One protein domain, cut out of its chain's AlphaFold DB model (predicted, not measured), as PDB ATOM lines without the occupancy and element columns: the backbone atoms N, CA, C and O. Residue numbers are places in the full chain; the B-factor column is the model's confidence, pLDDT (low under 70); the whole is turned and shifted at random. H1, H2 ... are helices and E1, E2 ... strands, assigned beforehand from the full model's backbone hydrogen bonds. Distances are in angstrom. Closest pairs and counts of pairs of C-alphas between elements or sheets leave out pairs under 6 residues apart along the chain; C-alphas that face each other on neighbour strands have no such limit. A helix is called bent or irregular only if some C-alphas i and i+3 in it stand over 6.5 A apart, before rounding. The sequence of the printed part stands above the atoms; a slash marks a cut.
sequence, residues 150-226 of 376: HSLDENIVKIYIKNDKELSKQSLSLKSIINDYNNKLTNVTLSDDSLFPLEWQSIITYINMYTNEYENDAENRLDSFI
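AT A GLANCE: This is residues 150 to 226 of the 376 residues of an uncharacterized protein of Arcobacter cloacae (UniProt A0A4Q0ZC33). H1 sits in the middle, between an antiparallel sheet of order E1, E2, E3, which it packs on at one face, and the kinked H2. The printed part has 77 residues, with named elements H1, E1, E2, E3, H2 in chain order, class mixed. It is compact, radius of gyration of the C-alphas 12.6 A, spanning 33 by 31 by 16 A.

HOW THE PARTS SIT: H1, residues 154 to 163, touches H2, residues 203 to 221, through 206 to 213 alone; the closest C-alphas, Ile 156 and Tyr 206, are 7.2 A apart, about perpendicular at 89 degrees. E1, 174 to 180, E2, 185 to 190, and E3, 195 to 199, form a meander, each strand antiparallel to the one before. N 178 and O 187, and N 188 and O 196, are within hydrogen-bond range, 2.9 A each. H1 is on this sheet, two layers, height over the sheet 8.1 A. Every O i to N i+4 pair is within range in H1, 10 of 15 in H2.

IN THESE COORDINATES: H1, 14.2 A, begins at C-alpha 154 (-42.312, -3.426, 39.153). E1 spans 17.3 A, E2 15.8 A, E3 13.5 A. H2, 13.9 A, is irregular, C-alphas 213 and 216 being 9.5 A apart, and ends at C-alpha 221 (-31.359, -0.341, 44.338).

THE WHOLE: The printed part has no cut and no long link; no printed residue is under 70.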
ATOM      1  N   HIS A 150     -35.368 -14.530  34.834       88.75
ATOM      2  CA  HIS A 150     -36.079 -14.204  36.067       88.75
ATOM      3  C   HIS A 150     -37.280 -13.290  35.804       88.75
ATOM      4  O   HIS A 150     -37.261 -12.465  34.885       88.75
ATOM      5  N   SER A 151     -38.314 -13.440  36.637       87.81
ATOM      6  CA  SER A 151     -39.552 -12.657  36.577       87.81
ATOM      7  C   SER A 151     -39.325 -11.184  36.871       87.81
ATOM      8  O   SER A 151     -38.691 -10.871  37.879       87.81
ATOM      9  N   LEU A 152     -39.895 -10.308  36.041       87.12
ATOM     10  CA  LEU A 152     -39.705  -8.863  36.149       87.12
ATOM     11  C   LEU A 152     -40.416  -8.317  37.388       87.12
ATOM     12  O   LEU A 152     -41.565  -8.668  37.670       87.12
ATOM     13  N   ASP A 153     -39.720  -7.456  38.124       87.38
ATOM     14  CA  ASP A 153     -40.302  -6.685  39.215       87.38
ATOM     15  C   ASP A 153     -40.922  -5.377  38.691       87.38
ATOM     16  O   ASP A 153     -40.727  -4.972  37.540       87.38
ATOM     17  N   GLU A 154     -41.683  -4.689  39.541       86.50
ATOM     18  CA  GLU A 154     -42.312  -3.426  39.153       86.50
ATOM     19  C   GLU A 154     -41.302  -2.351  38.734       86.50
ATOM     20  O   GLU A 154     -41.631  -1.496  37.914       86.50
ATOM     21  N   ASN A 155     -40.098  -2.349  39.308       85.38
ATOM     22  CA  ASN A 155     -39.095  -1.325  39.036       85.38
ATOM     23  C   ASN A 155     -38.519  -1.500  37.630       85.38
ATOM     24  O   ASN A 155     -38.465  -0.535  36.873       85.38
ATOM     25  N   ILE A 156     -38.166  -2.726  37.249       84.75
ATOM     26  CA  ILE A 156     -37.709  -3.080  35.905       84.75
ATOM     27  C   ILE A 156     -38.792  -2.787  34.876       84.75
ATOM     28  O   ILE A 156     -38.501  -2.196  33.838       84.75
ATOM     29  N   VAL A 157     -40.048  -3.133  35.166       87.06
ATOM     30  CA  VAL A 157     -41.161  -2.827  34.261       87.06
ATOM     31  C   VAL A 157     -41.335  -1.313  34.096       87.06
ATOM     32  O   VAL A 157     -41.510  -0.841  32.975       87.06
ATOM     33  N   LYS A 158     -41.212  -0.522  35.172       87.50
ATOM     34  CA  LYS A 158     -41.231   0.952  35.087       87.50
ATOM     35  C   LYS A 158     -40.083   1.489  34.224       87.50
ATOM     36  O   LYS A 158     -40.323   2.366  33.397       87.50
ATOM     37  N   ILE A 159     -38.869   0.953  34.373       86.31
ATOM     38  CA  ILE A 159     -37.710   1.317  33.534       86.31
ATOM     39  C   ILE A 159     -37.981   0.962  32.067       86.31
ATOM     40  O   ILE A 159     -37.706   1.768  31.180       86.31
ATOM     41  N   TYR A 160     -38.566  -0.210  31.809       85.75
ATOM     42  CA  TYR A 160     -38.928  -0.648  30.463       85.75
ATOM     43  C   TYR A 160     -39.926   0.318  29.810       85.75
ATOM     44  O   TYR A 160     -39.659   0.834  28.729       85.75
ATOM     45  N   ILE A 161     -41.036   0.624  30.492       83.75
ATOM     46  CA  ILE A 161     -42.076   1.545  30.000       83.75
ATOM     47  C   ILE A 161     -41.490   2.933  29.709       83.75
ATOM     48  O   ILE A 161     -41.805   3.536  28.686       83.75
ATOM     49  N   LYS A 162     -40.619   3.437  30.592       84.12
ATOM     50  CA  LYS A 162     -39.972   4.747  30.436       84.12
ATOM     51  C   LYS A 162     -39.070   4.807  29.200       84.12
ATOM     52  O   LYS A 162     -39.026   5.836  28.530       84.12
ATOM     53  N   ASN A 163     -38.351   3.724  28.915       81.94
ATOM     54  CA  ASN A 163     -37.394   3.656  27.811       81.94
ATOM     55  C   ASN A 163     -38.040   3.274  26.469       81.94
ATOM     56  O   ASN A 163     -37.432   3.483  25.415       81.94
ATOM     57  N   ASP A 164     -39.266   2.754  26.482       82.44
ATOM     58  CA  ASP A 164     -40.027   2.471  25.271       82.44
ATOM     59  C   ASP A 164     -40.536   3.773  24.621       82.44
ATOM     60  O   ASP A 164     -41.219   4.597  25.233       82.44
ATOM     61  N   LYS A 165     -40.188   3.981  23.346       78.06
ATOM     62  CA  LYS A 165     -40.481   5.225  22.608       78.06
ATOM     63  C   LYS A 165     -41.965   5.447  22.332       78.06
ATOM     64  O   LYS A 165     -42.353   6.591  22.099       78.06
ATOM     65  N   GLU A 166     -42.769   4.394  22.283       78.12
ATOM     66  CA  GLU A 166     -44.202   4.492  22.014       78.12
ATOM     67  C   GLU A 166     -44.977   4.663  23.321       78.12
ATOM     68  O   GLU A 166     -45.813   5.563  23.422       78.12
ATOM     69  N   LEU A 167     -44.625   3.894  24.356       75.19
ATOM     70  CA  LEU A 167     -45.275   3.981  25.667       75.19
ATOM     71  C   LEU A 167     -44.945   5.289  26.401       75.19
ATOM     72  O   LEU A 167     -45.828   5.896  27.011       75.19
ATOM     73  N   SER A 168     -43.709   5.788  26.281       70.75
ATOM     74  CA  SER A 168     -43.297   7.059  26.901       70.75
ATOM     75  C   SER A 168     -44.064   8.275  26.370       70.75
ATOM     76  O   SER A 168     -44.347   9.201  27.131       70.75
ATOM     77  N   LYS A 169     -44.473   8.277  25.093       74.31
ATOM     78  CA  LYS A 169     -45.281   9.363  24.500       74.31
ATOM     79  C   LYS A 169     -46.703   9.403  25.054       74.31
ATOM     80  O   LYS A 169     -47.316  10.468  25.085       74.31
ATOM     81  N   GLN A 170     -47.230   8.256  25.470       75.00
ATOM     82  CA  GLN A 170     -48.621   8.110  25.893       75.00
ATOM     83  C   GLN A 170     -48.833   8.458  27.376       75.00
ATOM     84  O   GLN A 170     -49.969   8.468  27.838       75.00
ATOM     85  N   SER A 171     -47.768   8.801  28.120       73.38
ATOM     86  CA  SER A 171     -47.823   9.116  29.562       73.38
ATOM     87  C   SER A 171     -48.496   8.018  30.404       73.38
ATOM     88  O   SER A 171     -49.082   8.302  31.449       73.38
ATOM     89  N   LEU A 172     -48.432   6.765  29.941       78.44
ATOM     90  CA  LEU A 172     -49.041   5.621  30.611       78.44
ATOM     91  C   LEU A 172     -48.206   5.214  31.825       78.44
ATOM     92  O   LEU A 172     -46.978   5.141  31.761       78.44
ATOM     93  N   SER A 173     -48.882   4.940  32.940       83.56
ATOM     94  CA  SER A 173     -48.243   4.466  34.166       83.56
ATOM     95  C   SER A 173     -48.564   2.998  34.425       83.56
ATOM     96  O   SER A 173     -49.570   2.458  33.959       83.56
ATOM     97  N   LEU A 174     -47.677   2.334  35.165       88.62
ATOM     98  CA  LEU A 174     -47.873   0.949  35.568       88.62
ATOM     99  C   LEU A 174     -49.056   0.842  36.542       88.62
ATOM    100  O   LEU A 174     -49.032   1.480  37.595       88.62
ATOM    101  N   LYS A 175     -50.046   0.000  36.221       90.25
ATOM    102  CA  LYS A 175     -51.178  -0.318  37.104       90.25
ATOM    103  C   LYS A 175     -50.915  -1.576  37.927       90.25
ATOM    104  O   LYS A 175     -51.096  -1.558  39.141       90.25
ATOM    105  N   SER A 176     -50.504  -2.666  37.280       91.06
ATOM    106  CA  SER A 176     -50.171  -3.928  37.947       91.06
ATOM    107  C   SER A 176     -49.320  -4.838  37.061       91.06
ATOM    108  O   SER A 176     -49.239  -4.651  35.847       91.06
ATOM    109  N   ILE A 177     -48.697  -5.842  37.683       93.12
ATOM    110  CA  ILE A 177     -47.962  -6.911  37.000       93.12
ATOM    111  C   ILE A 177     -48.461  -8.280  37.460       93.12
ATOM    112  O   ILE A 177     -48.813  -8.462  38.627       93.12
ATOM    113  N   ILE A 178     -48.481  -9.253  36.549       92.75
ATOM    114  CA  ILE A 178     -48.791 -10.656  36.846       92.75
ATOM    115  C   ILE A 178     -47.755 -11.545  36.155       92.75
ATOM    116  O   ILE A 178     -47.602 -11.498  34.937       92.75
ATOM    117  N   ASN A 179     -47.062 -12.381  36.927       92.00
ATOM    118  CA  ASN A 179     -46.041 -13.290  36.405       92.00
ATOM    119  C   ASN A 179     -46.655 -14.626  35.965       92.00
ATOM    120  O   ASN A 179     -47.243 -15.344  36.775       92.00
ATOM    121  N   ASP A 180     -46.471 -14.971  34.693       91.06
ATOM    122  CA  ASP A 180     -46.772 -16.279  34.117       91.06
ATOM    123  C   ASP A 180     -45.511 -17.154  34.143       91.06
ATOM    124  O   ASP A 180     -44.607 -17.025  33.315       91.06
ATOM    125  N   TYR A 181     -45.462 -18.065  35.114       88.88
ATOM    126  CA  TYR A 181     -44.331 -18.971  35.329       88.88
ATOM    127  C   TYR A 181     -44.216 -20.070  34.266       88.88
ATOM    128  O   TYR A 181     -43.121 -20.597  34.068       88.88
ATOM    129  N   ASN A 182     -45.311 -20.418  33.583       89.56
ATOM    130  CA  ASN A 182     -45.303 -21.475  32.571       89.56
ATOM    131  C   ASN A 182     -44.668 -20.968  31.278       89.56
ATOM    132  O   ASN A 182     -43.821 -21.644  30.696       89.56
ATOM    133  N   ASN A 183     -45.048 -19.756  30.869       91.19
ATOM    134  CA  ASN A 183     -44.542 -19.129  29.650       91.19
ATOM    135  C   ASN A 183     -43.311 -18.241  29.887       91.19
ATOM    136  O   ASN A 183     -42.711 -17.780  28.922       91.19
ATOM    137  N   LYS A 184     -42.913 -18.023  31.151       92.19
ATOM    138  CA  LYS A 184     -41.820 -17.117  31.557       92.19
ATOM    139  C   LYS A 184     -42.039 -15.687  31.054       92.19
ATOM    140  O   LYS A 184     -41.141 -15.052  30.499       92.19
ATOM    141  N   LEU A 185     -43.262 -15.200  31.257       92.88
ATOM    142  CA  LEU A 185     -43.697 -13.860  30.871       92.88
ATOM    143  C   LEU A 185     -44.152 -13.072  32.100       92.88
ATOM    144  O   LEU A 185     -44.638 -13.631  33.083       92.88
ATOM    145  N   THR A 186     -44.012 -11.756  32.049       92.00
ATOM    146  CA  THR A 186     -44.643 -10.824  32.979       92.00
ATOM    147  C   THR A 186     -45.692 -10.048  32.197       92.00
ATOM    148  O   THR A 186     -45.362  -9.260  31.315       92.00
ATOM    149  N   ASN A 187     -46.965 -10.289  32.501       91.94
ATOM    150  CA  ASN A 187     -48.079  -9.550  31.924       91.94
ATOM    151  C   ASN A 187     -48.201  -8.209  32.642       91.94
ATOM    152  O   ASN A 187     -48.401  -8.168  33.860       91.94
ATOM    153  N   VAL A 188     -48.061  -7.129  31.883       91.69
ATOM    154  CA  VAL A 188     -48.086  -5.760  32.386       91.69
ATOM    155  C   VAL A 188     -49.421  -5.129  32.035       91.69
ATOM    156  O   VAL A 188     -49.802  -5.112  30.867       91.69
ATOM    157  N   THR A 189     -50.101  -4.584  33.040       91.31
ATOM    158  CA  THR A 189     -51.322  -3.795  32.862       91.31
ATOM    159  C   THR A 189     -50.997  -2.323  33.080       91.31
ATOM    160  O   THR A 189     -50.448  -1.953  34.125       91.31
ATOM    161  N   LEU A 190     -51.338  -1.477  32.112       89.00
ATOM    162  CA  LEU A 190     -51.143  -0.029  32.195       89.00
ATOM    163  C   LEU A 190     -52.388   0.681  32.741       89.00
ATOM    164  O   LEU A 190     -53.438   0.082  32.979       89.00
ATOM    165  N   SER A 191     -52.259   1.984  32.981       87.94
ATOM    166  CA  SER A 191     -53.320   2.844  33.512       87.94
ATOM    167  C   SER A 191     -54.581   2.914  32.642       87.94
ATOM    168  O   SER A 191     -55.647   3.224  33.166       87.94
ATOM    169  N   ASP A 192     -54.472   2.631  31.344       87.19
ATOM    170  CA  ASP A 192     -55.572   2.591  30.370       87.19
ATOM    171  C   ASP A 192     -56.176   1.185  30.182       87.19
ATOM    172  O   ASP A 192     -56.941   0.964  29.247       87.19
ATOM    173  N   ASP A 193     -55.822   0.237  31.057       87.88
ATOM    174  CA  ASP A 193     -56.196  -1.181  30.980       87.88
ATOM    175  C   ASP A 193     -55.646  -1.931  29.756       87.88
ATOM    176  O   ASP A 193     -56.011  -3.088  29.523       87.88
ATOM    177  N   SER A 194     -54.714  -1.332  29.005       86.94
ATOM    178  CA  SER A 194     -53.955  -2.072  28.001       86.94
ATOM    179  C   SER A 194     -53.049  -3.109  28.671       86.94
ATOM    180  O   SER A 194     -52.512  -2.901  29.766       86.94
ATOM    181  N   LEU A 195     -52.911  -4.259  28.008       87.62
ATOM    182  CA  LEU A 195     -52.162  -5.402  28.513       87.62
ATOM    183  C   LEU A 195     -51.142  -5.845  27.472       87.62
ATOM    184  O   LEU A 195     -51.496  -6.097  26.319       87.62
ATOM    185  N   PHE A 196     -49.883  -5.959  27.883       89.00
ATOM    186  CA  PHE A 196     -48.820  -6.473  27.027       89.00
ATOM    187  C   PHE A 196     -47.883  -7.403  27.810       89.00
ATOM    188  O   PHE A 196     -47.612  -7.165  28.992       89.00
ATOM    189  N   PRO A 197     -47.408  -8.491  27.183       90.69
ATOM    190  CA  PRO A 197     -46.469  -9.408  27.807       90.69
ATOM    191  C   PRO A 197     -45.030  -8.905  27.654       90.69
ATOM    192  O   PRO A 197     -44.636  -8.420  26.595       90.69
ATOM    193  N   LEU A 198     -44.229  -9.087  28.699       90.75
ATOM    194  CA  LEU A 198     -42.780  -8.919  28.663       90.75
ATOM    195  C   LEU A 198     -42.083 -10.239  28.965       90.75
ATOM    196  O   LEU A 198     -42.441 -10.940  29.910       90.75
ATOM    197  N   GLU A 199     -41.060 -10.562  28.183       91.62
ATOM    198  CA  GLU A 199     -40.235 -11.742  28.424       91.62
ATOM    199  C   GLU A 199     -39.335 -11.544  29.641       91.62
ATOM    200  O   GLU A 199     -38.729 -10.483  29.827       91.62
ATOM    201  N   TRP A 200     -39.228 -12.587  30.463       92.75
ATOM    202  CA  TRP A 200     -38.275 -12.623  31.565       92.75
ATOM    203  C   TRP A 200     -36.846 -12.462  31.055       92.75
ATOM    204  O   TRP A 200     -36.481 -12.980  30.003       92.75
ATOM    205  N   GLN A 201     -36.020 -11.768  31.830       89.94
ATOM    206  CA  GLN A 201     -34.665 -11.406  31.416       89.94
ATOM    207  C   GLN A 201     -33.611 -12.045  32.320       89.94
ATOM    208  O   GLN A 201     -33.902 -12.453  33.448       89.94
ATOM    209  N   SER A 202     -32.378 -12.130  31.819       91.38
ATOM    210  CA  SER A 202     -31.225 -12.567  32.611       91.38
ATOM    211  C   SER A 202     -30.878 -11.568  33.716       91.38
ATOM    212  O   SER A 202     -31.121 -10.366  33.580       91.38
ATOM    213  N   ILE A 203     -30.202 -12.035  34.768       89.25
ATOM    214  CA  ILE A 203     -29.639 -11.159  35.812       89.25
ATOM    215  C   ILE A 203     -28.728 -10.075  35.223       89.25
ATOM    216  O   ILE A 203     -28.737  -8.939  35.692       89.25
ATOM    217  N   ILE A 204     -27.957 -10.397  34.180       91.62
ATOM    218  CA  ILE A 204     -27.043  -9.430  33.561       91.62
ATOM    219  C   ILE A 204     -27.829  -8.337  32.830       91.62
ATOM    220  O   ILE A 204     -27.480  -7.161  32.923       91.62
ATOM    221  N   THR A 205     -28.932  -8.691  32.167       89.31
ATOM    222  CA  THR A 205     -29.840  -7.711  31.557       89.31
ATOM    223  C   THR A 205     -30.464  -6.802  32.615       89.31
ATOM    224  O   THR A 205     -30.484  -5.589  32.425       89.31
ATOM    225  N   TYR A 206     -30.912  -7.356  33.750       88.12
ATOM    226  CA  TYR A 206     -31.446  -6.559  34.865       88.12
ATOM    227  C   TYR A 206     -30.417  -5.543  35.345       88.12
ATOM    228  O   TYR A 206     -30.715  -4.357  35.473       88.12
ATOM    229  N   ILE A 207     -29.190  -6.005  35.571       88.94
ATOM    230  CA  ILE A 207     -28.090  -5.155  36.010       88.94
ATOM    231  C   ILE A 207     -27.835  -4.030  35.016       88.94
ATOM    232  O   ILE A 207     -27.726  -2.884  35.444       88.94
ATOM    233  N   ASN A 208     -27.793  -4.320  33.716       90.56
ATOM    234  CA  ASN A 208     -27.593  -3.286  32.703       90.56
ATOM    235  C   ASN A 208     -28.721  -2.239  32.743       90.56
ATOM    236  O   ASN A 208     -28.461  -1.038  32.747       90.56
ATOM    237  N   MET A 209     -29.983  -2.671  32.855       87.56
ATOM    238  CA  MET A 209     -31.123  -1.750  32.951       87.56
ATOM    239  C   MET A 209     -31.026  -0.835  34.180       87.56
ATOM    240  O   MET A 209     -31.215   0.373  34.052       87.56
ATOM    241  N   TYR A 210     -30.679  -1.382  35.350       87.12
ATOM    242  CA  TYR A 210     -30.467  -0.587  36.565       87.12
ATOM    243  C   TYR A 210     -29.257   0.344  36.443       87.12
ATOM    244  O   TYR A 210     -29.333   1.500  36.855       87.12
ATOM    245  N   THR A 211     -28.154  -0.138  35.870       86.50
ATOM    246  CA  THR A 211     -26.916   0.636  35.699       86.50
ATOM    247  C   THR A 211     -27.134   1.828  34.772       86.50
ATOM    248  O   THR A 211     -26.637   2.913  35.055       86.50
ATOM    249  N   ASN A 212     -27.929   1.671  33.712       86.56
ATOM    250  CA  ASN A 212     -28.247   2.769  32.797       86.56
ATOM    251  C   ASN A 212     -29.216   3.798  33.394       86.56
ATOM    252  O   ASN A 212     -29.120   4.973  33.060       86.56
ATOM    253  N   GLU A 213     -30.159   3.379  34.243       86.81
ATOM    254  CA  GLU A 213     -31.139   4.300  34.839       86.81
ATOM    255  C   GLU A 213     -30.581   5.044  36.061       86.81
ATOM    256  O   GLU A 213     -30.874   6.222  36.253       86.81
ATOM    257  N   TYR A 214     -29.799   4.363  36.904       85.00
ATOM    258  CA  TYR A 214     -29.392   4.883  38.214       85.00
ATOM    259  C   TYR A 214     -27.887   5.121  38.357       85.00
ATOM    260  O   TYR A 214     -27.450   5.585  39.413       85.00
ATOM    261  N   GLU A 215     -27.094   4.808  37.329       84.69
ATOM    262  CA  GLU A 215     -25.639   4.979  37.305       84.69
ATOM    263  C   GLU A 215     -24.975   4.447  38.594       84.69
ATOM    264  O   GLU A 215     -25.049   3.258  38.906       84.69
ATOM    265  N   ASN A 216     -24.364   5.336  39.384       78.62
ATOM    266  CA  ASN A 216     -23.627   4.998  40.602       78.62
ATOM    267  C   ASN A 216     -24.519   4.497  41.756       78.62
ATOM    268  O   ASN A 216     -24.003   3.898  42.697       78.62
ATOM    269  N   ASP A 217     -25.836   4.731  41.715       82.88
ATOM    270  CA  ASP A 217     -26.784   4.268  42.742       82.88
ATOM    271  C   ASP A 217     -27.440   2.921  42.382       82.88
ATOM    272  O   ASP A 217     -28.204   2.360  43.171       82.88
ATOM    273  N   ALA A 218     -27.131   2.369  41.201       82.56
ATOM    274  CA  ALA A 218     -27.716   1.123  40.711       82.56
ATOM    275  C   ALA A 218     -27.543  -0.029  41.705       82.56
ATOM    276  O   ALA A 218     -28.503  -0.734  42.012       82.56
ATOM    277  N   GLU A 219     -26.349  -0.178  42.287       81.88
ATOM    278  CA  GLU A 219     -26.079  -1.246  43.245       81.88
ATOM    279  C   GLU A 219     -26.993  -1.172  44.475       81.88
ATOM    280  O   GLU A 219     -27.515  -2.191  44.927       81.88
ATOM    281  N   ASN A 220     -27.229   0.018  45.024       84.00
ATOM    282  CA  ASN A 220     -28.041   0.165  46.232       84.00
ATOM    283  C   ASN A 220     -29.498  -0.237  45.988       84.00
ATOM    284  O   ASN A 220     -30.144  -0.754  46.900       84.00
ATOM    285  N   ARG A 221     -29.980  -0.060  44.754       83.00
ATOM    286  CA  ARG A 221     -31.359  -0.341  44.338       83.00
ATOM    287  C   ARG A 221     -31.611  -1.782  43.918       83.00
ATOM    288  O   ARG A 221     -32.767  -2.190  43.901       83.00
ATOM    289  N   LEU A 222     -30.562  -2.548  43.621       84.44
ATOM    290  CA  LEU A 222     -30.693  -3.979  43.352       84.44
ATOM    291  C   LEU A 222     -31.173  -4.717  44.608       84.44
ATOM    292  O   LEU A 222     -30.649  -4.515  45.715       84.44
ATOM    293  N   ASP A 223     -32.134  -5.615  44.424       84.88
ATOM    294  CA  ASP A 223     -32.598  -6.496  45.485       84.88
ATOM    295  C   ASP A 223     -31.509  -7.503  45.910       84.88
ATOM    296  O   ASP A 223     -30.490  -7.718  45.238       84.88
ATOM    297  N   SER A 224     -31.703  -8.115  47.079       87.56
ATOM    298  CA  SER A 224     -30.728  -9.038  47.666       87.56
ATOM    299  C   SER A 224     -30.537 -10.317  46.848       87.56
ATOM    300  O   SER A 224     -29.439 -10.881  46.854       87.56
ATOM    301  N   PHE A 225     -31.569 -10.773  46.137       88.75
ATOM    302  CA  PHE A 225     -31.511 -11.969  45.309       88.75
ATOM    303  C   PHE A 225     -30.640 -11.728  44.071       88.75
ATOM    304  O   PHE A 225     -29.689 -12.480  43.853       88.75
ATOM    305  N   ILE A 226     -30.872 -10.641  43.328       88.62
ATOM    306  CA  ILE A 226     -30.069 -10.266  42.155       88.62
ATOM    307  C   ILE A 226     -28.613 -10.013  42.550       88.62
ATOM    308  O   ILE A 226     -27.702 -10.514  41.889       88.62
TER     309      ILE A 226